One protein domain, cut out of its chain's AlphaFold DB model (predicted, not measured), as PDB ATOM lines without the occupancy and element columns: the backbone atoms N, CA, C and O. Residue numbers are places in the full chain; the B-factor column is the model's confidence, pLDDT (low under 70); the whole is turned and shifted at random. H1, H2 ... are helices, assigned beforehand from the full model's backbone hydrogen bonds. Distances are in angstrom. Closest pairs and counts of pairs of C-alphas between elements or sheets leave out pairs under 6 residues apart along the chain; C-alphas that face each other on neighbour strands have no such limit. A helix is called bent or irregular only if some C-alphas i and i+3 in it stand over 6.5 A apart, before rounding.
ATOM      1  N   PRO A  43      99.112 194.107  53.643       71.06
ATOM      2  CA  PRO A  43     100.568 193.966  53.708       71.06
ATOM      3  C   PRO A  43     101.015 192.504  53.783       71.06
ATOM      4  O   PRO A  43     101.992 192.107  53.150       71.06
ATOM      5  N   THR A  44     100.269 191.679  54.522       74.75
ATOM      6  CA  THR A  44     100.612 190.268  54.740       74.75
ATOM      7  C   THR A  44     100.405 189.417  53.488       74.75
ATOM      8  O   THR A  44     101.239 188.560  53.183       74.75
ATOM      9  N   LEU A  45      99.343 189.670  52.714       76.06
ATOM     10  CA  LEU A  45      99.126 189.006  51.424       76.06
ATOM     11  C   LEU A  45     100.181 189.412  50.391       76.06
ATOM     12  O   LEU A  45     100.715 188.545  49.697       76.06
ATOM     13  N   PHE A  46     100.519 190.703  50.331       73.25
ATOM     14  CA  PHE A  46     101.545 191.207  49.420       73.25
ATOM     15  C   PHE A  46     102.914 190.596  49.721       73.25
ATOM     16  O   PHE A  46     103.565 190.070  48.822       73.25
ATOM     17  N   HIS A  47     103.309 190.573  50.995       75.75
ATOM     18  CA  HIS A  47     104.567 189.969  51.425       75.75
ATOM     19  C   HIS A  47     104.650 188.489  51.031       75.75
ATOM     20  O   HIS A  47     105.682 188.024  50.551       75.75
ATOM     21  N   ARG A  48     103.554 187.736  51.195       81.06
ATOM     22  CA  ARG A  48     103.507 186.306  50.865       81.06
ATOM     23  C   ARG A  48     103.567 186.045  49.357       81.06
ATOM     24  O   ARG A  48     104.205 185.083  48.930       81.06
ATOM     25  N   GLY A  49     102.916 186.892  48.558       79.94
ATOM     26  CA  GLY A  49     102.982 186.833  47.098       79.94
ATOM     27  C   GLY A  49     104.374 187.190  46.575       79.94
ATOM     28  O   GLY A  49     104.948 186.439  45.789       79.94
ATOM     29  N   ALA A  50     104.947 188.287  47.075       74.88
ATOM     30  CA  ALA A  50     106.283 188.743  46.709       74.88
ATOM     31  C   ALA A  50     107.352 187.697  47.056       74.88
ATOM     32  O   ALA A  50     108.170 187.362  46.205       74.88
ATOM     33  N   SER A  51     107.310 187.100  48.253       77.00
ATOM     34  CA  SER A  51     108.284 186.070  48.637       77.00
ATOM     35  C   SER A  51     108.222 184.833  47.735       77.00
ATOM     36  O   SER A  51     109.263 184.317  47.335       77.00
ATOM     37  N   ALA A  52     107.018 184.380  47.367       81.25
ATOM     38  CA  ALA A  52     106.840 183.217  46.497       81.25
ATOM     39  C   ALA A  52     107.333 183.483  45.065       81.25
ATOM     40  O   ALA A  52     107.990 182.637  44.458       81.25
ATOM     41  N   LEU A  53     107.055 184.677  44.539       75.50
ATOM     42  CA  LEU A  53     107.485 185.081  43.203       75.50
ATOM     43  C   LEU A  53     109.014 185.212  43.137       75.50
ATOM     44  O   LEU A  53     109.632 184.774  42.171       75.50
ATOM     45  N   MET A  54     109.641 185.705  44.205       75.62
ATOM     46  CA  MET A  54     111.099 185.836  44.305       75.62
ATOM     47  C   MET A  54     111.826 184.502  44.419       75.62
ATOM     48  O   MET A  54     112.881 184.321  43.810       75.62
ATOM     49  N   GLU A  55     111.262 183.546  45.158       83.06
ATOM     50  CA  GLU A  55     111.804 182.187  45.223       83.06
ATOM     51  C   GLU A  55     111.756 181.475  43.869       83.06
ATOM     52  O   GLU A  55     112.607 180.625  43.596       83.06
ATOM     53  N   TRP A  56     110.799 181.849  43.018       84.56
ATOM     54  CA  TRP A  56     110.658 181.312  41.672       84.56
ATOM     55  C   TRP A  56     111.572 182.006  40.650       84.56
ATOM     56  O   TRP A  56     112.191 181.330  39.832       84.56
ATOM     57  N   LEU A  57     111.689 183.336  40.710       83.06
ATOM     58  CA  LEU A  57     112.356 184.132  39.675       83.06
ATOM     59  C   LEU A  57     113.874 184.278  39.882       83.06
ATOM     60  O   LEU A  57     114.609 184.415  38.905       83.06
ATOM     61  N   ILE A  58     114.357 184.272  41.134       77.75
ATOM     62  CA  ILE A  58     115.734 184.681  41.457       77.75
ATOM     63  C   ILE A  58     116.595 183.492  41.928       77.75
ATOM     64  O   ILE A  58     116.225 182.775  42.874       77.75
ATOM     65  N   PRO A  59     117.777 183.267  41.316       80.62
ATOM     66  CA  PRO A  59     118.702 182.219  41.734       80.62
ATOM     67  C   PRO A  59     119.275 182.482  43.137       80.62
ATOM     68  O   PRO A  59     119.456 183.623  43.559       80.62
ATOM     69  N   ALA A  60     119.591 181.396  43.848       79.88
ATOM     70  CA  ALA A  60     119.943 181.380  45.271       79.88
ATOM     71  C   ALA A  60     120.912 182.477  45.775       79.88
ATOM     72  O   ALA A  60     120.604 183.038  46.823       79.88
ATOM     73  N   PRO A  61     122.022 182.833  45.090       83.00
ATOM     74  CA  PRO A  61     122.988 183.782  45.653       83.00
ATOM     75  C   PRO A  61     122.469 185.222  45.761       83.00
ATOM     76  O   PRO A  61     123.029 185.996  46.522       83.00
ATOM     77  N   LEU A  62     121.410 185.585  45.032       77.81
ATOM     78  CA  LEU A  62     120.852 186.943  45.045       77.81
ATOM     79  C   LEU A  62     119.673 187.088  46.022       77.81
ATOM     80  O   LEU A  62     119.247 188.199  46.320       77.81
ATOM     81  N   ARG A  63     119.116 185.988  46.545       82.75
ATOM     82  CA  ARG A  63     117.849 186.024  47.300       82.75
ATOM     83  C   ARG A  63     117.915 186.868  48.569       82.75
ATOM     84  O   ARG A  63     116.918 187.502  48.904       82.75
ATOM     85  N   ASP A  64     119.051 186.880  49.254       82.75
ATOM     86  CA  ASP A  64     119.182 187.574  50.537       82.75
ATOM     87  C   ASP A  64     119.224 189.098  50.365       82.75
ATOM     88  O   ASP A  64     118.541 189.814  51.097       82.75
ATOM     89  N   GLU A  65     119.917 189.595  49.336       84.56
ATOM     90  CA  GLU A  65     119.944 191.027  48.998       84.56
ATOM     91  C   GLU A  65     118.545 191.527  48.626       84.56
ATOM     92  O   GLU A  65     118.076 192.562  49.097       84.56
ATOM     93  N   TYR A  66     117.830 190.746  47.821       77.19
ATOM     94  CA  TYR A  66     116.489 191.116  47.412       77.19
ATOM     95  C   TYR A  66     115.443 191.000  48.531       77.19
ATOM     96  O   TYR A  66     114.499 191.789  48.549       77.19
ATOM     97  N   ARG A  67     115.587 190.050  49.466       81.88
ATOM     98  CA  ARG A  67     114.738 189.989  50.671       81.88
ATOM     99  C   ARG A  67     114.885 191.263  51.491       81.88
ATOM    100  O   ARG A  67     113.879 191.859  51.853       81.88
ATOM    101  N   GLN A  68     116.118 191.735  51.674       84.94
ATOM    102  CA  GLN A  68     116.378 192.984  52.382       84.94
ATOM    103  C   GLN A  68     115.744 194.194  51.680       84.94
ATOM    104  O   GLN A  68     115.157 195.052  52.338       84.94
ATOM    105  N   ILE A  69     115.803 194.250  50.344       80.81
ATOM    106  CA  ILE A  69     115.139 195.305  49.565       80.81
ATOM    107  C   ILE A  69     113.618 195.233  49.737       80.81
ATOM    108  O   ILE A  69     112.993 196.268  49.933       80.81
ATOM    109  N   ILE A  70     113.017 194.041  49.695       80.44
ATOM    110  CA  ILE A  70     111.566 193.866  49.873       80.44
ATOM    111  C   ILE A  70     111.121 194.270  51.277       80.44
ATOM    112  O   ILE A  70     110.100 194.943  51.402       80.44
ATOM    113  N   ASP A  71     111.882 193.916  52.309       82.38
ATOM    114  CA  ASP A  71     111.575 194.298  53.687       82.38
ATOM    115  C   ASP A  71     111.614 195.823  53.860       82.38
ATOM    116  O   ASP A  71     110.711 196.407  54.462       82.38
ATOM    117  N   LEU A  72     112.610 196.489  53.263       80.62
ATOM    118  CA  LEU A  72     112.692 197.954  53.222       80.62
ATOM    119  C   LEU A  72     111.537 198.575  52.425       80.62
ATOM    120  O   LEU A  72     110.996 199.613  52.805       80.62
ATOM    121  N   LEU A  73     111.131 197.934  51.329       77.12
ATOM    122  CA  LEU A  73     110.056 198.410  50.464       77.12
ATOM    123  C   LEU A  73     108.683 198.267  51.132       77.12
ATOM    124  O   LEU A  73     107.847 199.156  50.998       77.12
ATOM    125  N   ALA A  74     108.470 197.197  51.902       77.00
ATOM    126  CA  ALA A  74     107.258 196.970  52.688       77.00
ATOM    127  C   ALA A  74     107.106 197.967  53.851       77.00
ATOM    128  O   ALA A  74     105.990 198.264  54.270       77.00
ATOM    129  N   GLN A  75     108.215 198.514  54.354       80.88
ATOM    130  CA  GLN A  75     108.200 199.566  55.374       80.88
ATOM    131  C   GLN A  75     107.901 200.955  54.794       80.88
ATOM    132  O   GLN A  75     107.571 201.873  55.543       80.88
ATOM    133  N   CYS A  76     107.987 201.129  53.471       77.75
ATOM    134  CA  CYS A  76     107.772 202.413  52.819       77.75
ATOM    135  C   CYS A  76     106.333 202.521  52.271       77.75
ATOM    136  O   CYS A  76     106.022 201.920  51.239       77.75
ATOM    137  N   PRO A  77     105.440 203.328  52.881       75.88
ATOM    138  CA  PRO A  77     104.044 203.439  52.439       75.88
ATOM    139  C   PRO A  77     103.912 203.985  51.007       75.88
ATOM    140  O   PRO A  77     102.933 203.703  50.315       75.88
ATOM    141  N   TYR A  78     104.920 204.717  50.531       76.31
ATOM    142  CA  TYR A  78     104.964 205.294  49.187       76.31
ATOM    143  C   TYR A  78     105.448 204.320  48.106       76.31
ATOM    144  O   TYR A  78     105.326 204.620  46.920       76.31
ATOM    145  N   ALA A  79     105.976 203.151  48.474       74.25
ATOM    146  CA  ALA A  79     106.460 202.185  47.494       74.25
ATOM    147  C   ALA A  79     105.322 201.406  46.815       74.25
ATOM    148  O   ALA A  79     105.416 201.072  45.634       74.25
ATOM    149  N   TYR A  80     104.221 201.164  47.529       75.00
ATOM    150  CA  TYR A  80     103.052 200.451  47.010       75.00
ATOM    151  C   TYR A  80     102.461 201.043  45.721       75.00
ATOM    152  O   TYR A  80     102.255 200.274  44.783       75.00
ATOM    153  N   PRO A  81     102.212 202.365  45.601       74.12
ATOM    154  CA  PRO A  81     101.710 202.927  44.348       74.12
ATOM    155  C   PRO A  81     102.706 202.764  43.194       74.12
ATOM    156  O   PRO A  81     102.289 202.470  42.078       74.12
ATOM    157  N   ILE A  82     104.015 202.870  43.446       75.88
ATOM    158  CA  ILE A  82     105.051 202.683  42.416       75.88
ATOM    159  C   ILE A  82     105.063 201.231  41.921       75.88
ATOM    160  O   ILE A  82     105.118 200.984  40.714       75.88
ATOM    161  N   LEU A  83     104.955 200.263  42.836       77.62
ATOM    162  CA  LEU A  83     104.860 198.842  42.496       77.62
ATOM    163  C   LEU A  83     103.575 198.523  41.734       77.62
ATOM    164  O   LEU A  83     103.606 197.795  40.749       77.62
ATOM    165  N   LEU A  84     102.449 199.098  42.150       78.12
ATOM    166  CA  LEU A  84     101.171 198.902  41.474       78.12
ATOM    167  C   LEU A  84     101.218 199.448  40.042       78.12
ATOM    168  O   LEU A  84     100.796 198.759  39.118       78.12
ATOM    169  N   VAL A  85     101.788 200.641  39.846       79.75
ATOM    170  CA  VAL A  85     101.983 201.231  38.512       79.75
ATOM    171  C   VAL A  85     102.901 200.361  37.657       79.75
ATOM    172  O   VAL A  85     102.571 200.074  36.511       79.75
ATOM    173  N   SER A  86     104.022 199.890  38.202       80.00
ATOM    174  CA  SER A  86     104.955 199.044  37.445       80.00
ATOM    175  C   SER A  86     104.361 197.673  37.097       80.00
ATOM    176  O   SER A  86     104.535 197.222  35.967       80.00
ATOM    177  N   ILE A  87     103.578 197.050  37.986       81.56
ATOM    178  CA  ILE A  87     102.810 195.832  37.672       81.56
ATOM    179  C   ILE A  87     101.786 196.100  36.565       81.56
ATOM    180  O   ILE A  87     101.666 195.290  35.650       81.56
ATOM    181  N   PHE A  88     101.071 197.228  36.612       79.69
ATOM    182  CA  PHE A  88     100.130 197.604  35.555       79.69
ATOM    183  C   PHE A  88     100.823 197.757  34.202       79.69
ATOM    184  O   PHE A  88     100.326 197.239  33.209       79.69
ATOM    185  N   VAL A  89     101.989 198.407  34.162       76.06
ATOM    186  CA  VAL A  89     102.782 198.545  32.931       76.06
ATOM    187  C   VAL A  89     103.199 197.175  32.390       76.06
ATOM    188  O   VAL A  89     103.061 196.925  31.197       76.06
ATOM    189  N   ILE A  90     103.644 196.263  33.261       78.50
ATOM    190  CA  ILE A  90     104.012 194.894  32.869       78.50
ATOM    191  C   ILE A  90     102.795 194.120  32.340       78.50
ATOM    192  O   ILE A  90     102.913 193.416  31.340       78.50
ATOM    193  N   LEU A  91     101.631 194.243  32.985       80.25
ATOM    194  CA  LEU A  91     100.395 193.586  32.546       80.25
ATOM    195  C   LEU A  91      99.925 194.101  31.183       80.25
ATOM    196  O   LEU A  91      99.554 193.297  30.333       80.25
ATOM    197  N   VAL A  92      99.983 195.416  30.961       77.94
ATOM    198  CA  VAL A  92      99.628 196.030  29.674       77.94
ATOM    199  C   VAL A  92     100.559 195.541  28.563       77.94
ATOM    200  O   VAL A  92     100.082 195.156  27.497       77.94
ATOM    201  N   GLU A  93     101.867 195.473  28.823       80.44
ATOM    202  CA  GLU A  93     102.836 194.945  27.854       80.44
ATOM    203  C   GLU A  93     102.619 193.448  27.580       80.44
ATOM    204  O   GLU A  93     102.831 192.979  26.463       80.44
ATOM    205  N   TRP A  94     102.174 192.682  28.581       84.25
ATOM    206  CA  TRP A  94     101.885 191.259  28.413       84.25
ATOM    207  C   TRP A  94     100.635 191.002  27.564       84.25
ATOM    208  O   TRP A  94     100.640 190.086  26.741       84.25
ATOM    209  N   GLU A  95      99.578 191.802  27.732       90.06
ATOM    210  CA  GLU A  95      98.370 191.693  26.907       90.06
ATOM    211  C   GLU A  95      98.597 192.172  25.467       90.06
ATOM    212  O   GLU A  95      98.021 191.603  24.537       90.06
ATOM    213  N   GLN A  96      99.430 193.200  25.265       86.50
ATOM    214  CA  GLN A  96      99.700 193.785  23.949       86.50
ATOM    215  C   GLN A  96     101.203 194.034  23.739       86.50
ATOM    216  O   GLN A  96     101.667 195.173  23.846       86.50
ATOM    217  N   PRO A  97     101.979 192.987  23.402       82.00
ATOM    218  CA  PRO A  97     103.416 193.123  23.205       82.00
ATOM    219  C   PRO A  97     103.718 194.096  22.060       82.00
ATOM    220  O   PRO A  97     103.230 193.923  20.941       82.00
ATOM    221  N   GLY A  98     104.537 195.112  22.340       81.94
ATOM    222  CA  GLY A  98     104.886 196.157  21.372       81.94
ATOM    223  C   GLY A  98     103.915 197.340  21.310       81.94
ATOM    224  O   GLY A  98     104.089 198.202  20.451       81.94
ATOM    225  N   TYR A  99     102.932 197.413  22.213       80.88
ATOM    226  CA  TYR A  99     102.092 198.603  22.397       80.88
ATOM    227  C   TYR A  99     102.740 199.652  23.313       80.88
ATOM    228  O   TYR A  99     102.118 200.662  23.647       80.88
ATOM    229  N   PHE A 100     103.988 199.435  23.743       80.81
ATOM    230  CA  PHE A 100     104.691 200.421  24.546       80.81
ATOM    231  C   PHE A 100     104.706 201.769  23.805       80.81
ATOM    232  O   PHE A 100     105.205 201.824  22.674       80.81
ATOM    233  N   PRO A 101     104.157 202.846  24.403       79.50
ATOM    234  CA  PRO A 101     104.045 204.114  23.707       79.50
ATOM    235  C   PRO A 101     105.432 204.594  23.307       79.50
ATOM    236  O   PRO A 101     106.408 204.400  24.046       79.50
TER     237      PRO A 101
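What this domain is: This is residues 43 to 101 of the 247 residues of an uncharacterized protein of Decorospora gaudefroyi (UniProt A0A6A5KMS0). Two helices side by side, H1 and H2, make a helical hairpin, and a third helix, H3, leads away from the far end of H2 so that H2 and H3 form an open V, meeting near their ends. H3 touches neither helix of the hairpin, and residues 93 to 99, the last three of H3 and part of the tail after it, stick out free. The printed part has 59 residues with three named helices, in the order H1, H2, H3, and no named strand; its class is all helix. The whole is loose, with a radius of gyration of the C-alphas of 13.3 A, and the C-alphas span 35 by 28 by 18 A.

How they stand to each other: Begin at residue 43, where H1, residues 43 to 57, starts; a tight link of 2 residues takes you on to H2, residues 60 to 74. H1 and H2 touch, and their closest C-alphas are those of Met 54 and Arg 63, 7.4 A apart. Their lines stand at a shallow tilt of 21 degrees and they run opposite ways, a helical hairpin. Go on through the tight link of 4 residues to H3, residues 79 to 95. H2 and H3 are close but not clearly touching: look at the C-alphas of Leu 73 and Ala 79, their closest, 6.0 A apart. These two helices run opposite ways at a steep tilt of 59 degrees, with centres 19.5 A apart. H1 and H3 are apart. In H1 and H3 every O i to N i+4 pair is within hydrogen-bond range; in H2, 9 of 11 are.

Where its parts are: Find C-alpha 43 at (100.568, 193.966, 53.708); from there H1 runs 20.8 A to C-alpha 57. H2 starts at C-alpha 60, at (119.943, 181.380, 45.271), and its first and last C-alphas are 21.4 A apart. H2 is irregular: C-alphas 61 and 64 are 7.3 A apart, against about 5 A in a regular helix. H3, the longest helix with 17 residues, runs 24.5 A from C-alpha 79 to C-alpha 95, which you find at (98.370, 191.693, 26.907).

The domain as a whole: The two C-alphas farthest apart are those of Pro 61 and Pro 101, at 35.4 A, while those of Pro 43 and Pro 101, the first and last printed, are 31.9 A apart. The printed part has no cut, and both links between the helices are tight. Read the B-factor column for the model's confidence: the mean pLDDT of the printed part is 79.4, and no printed residue is under 70.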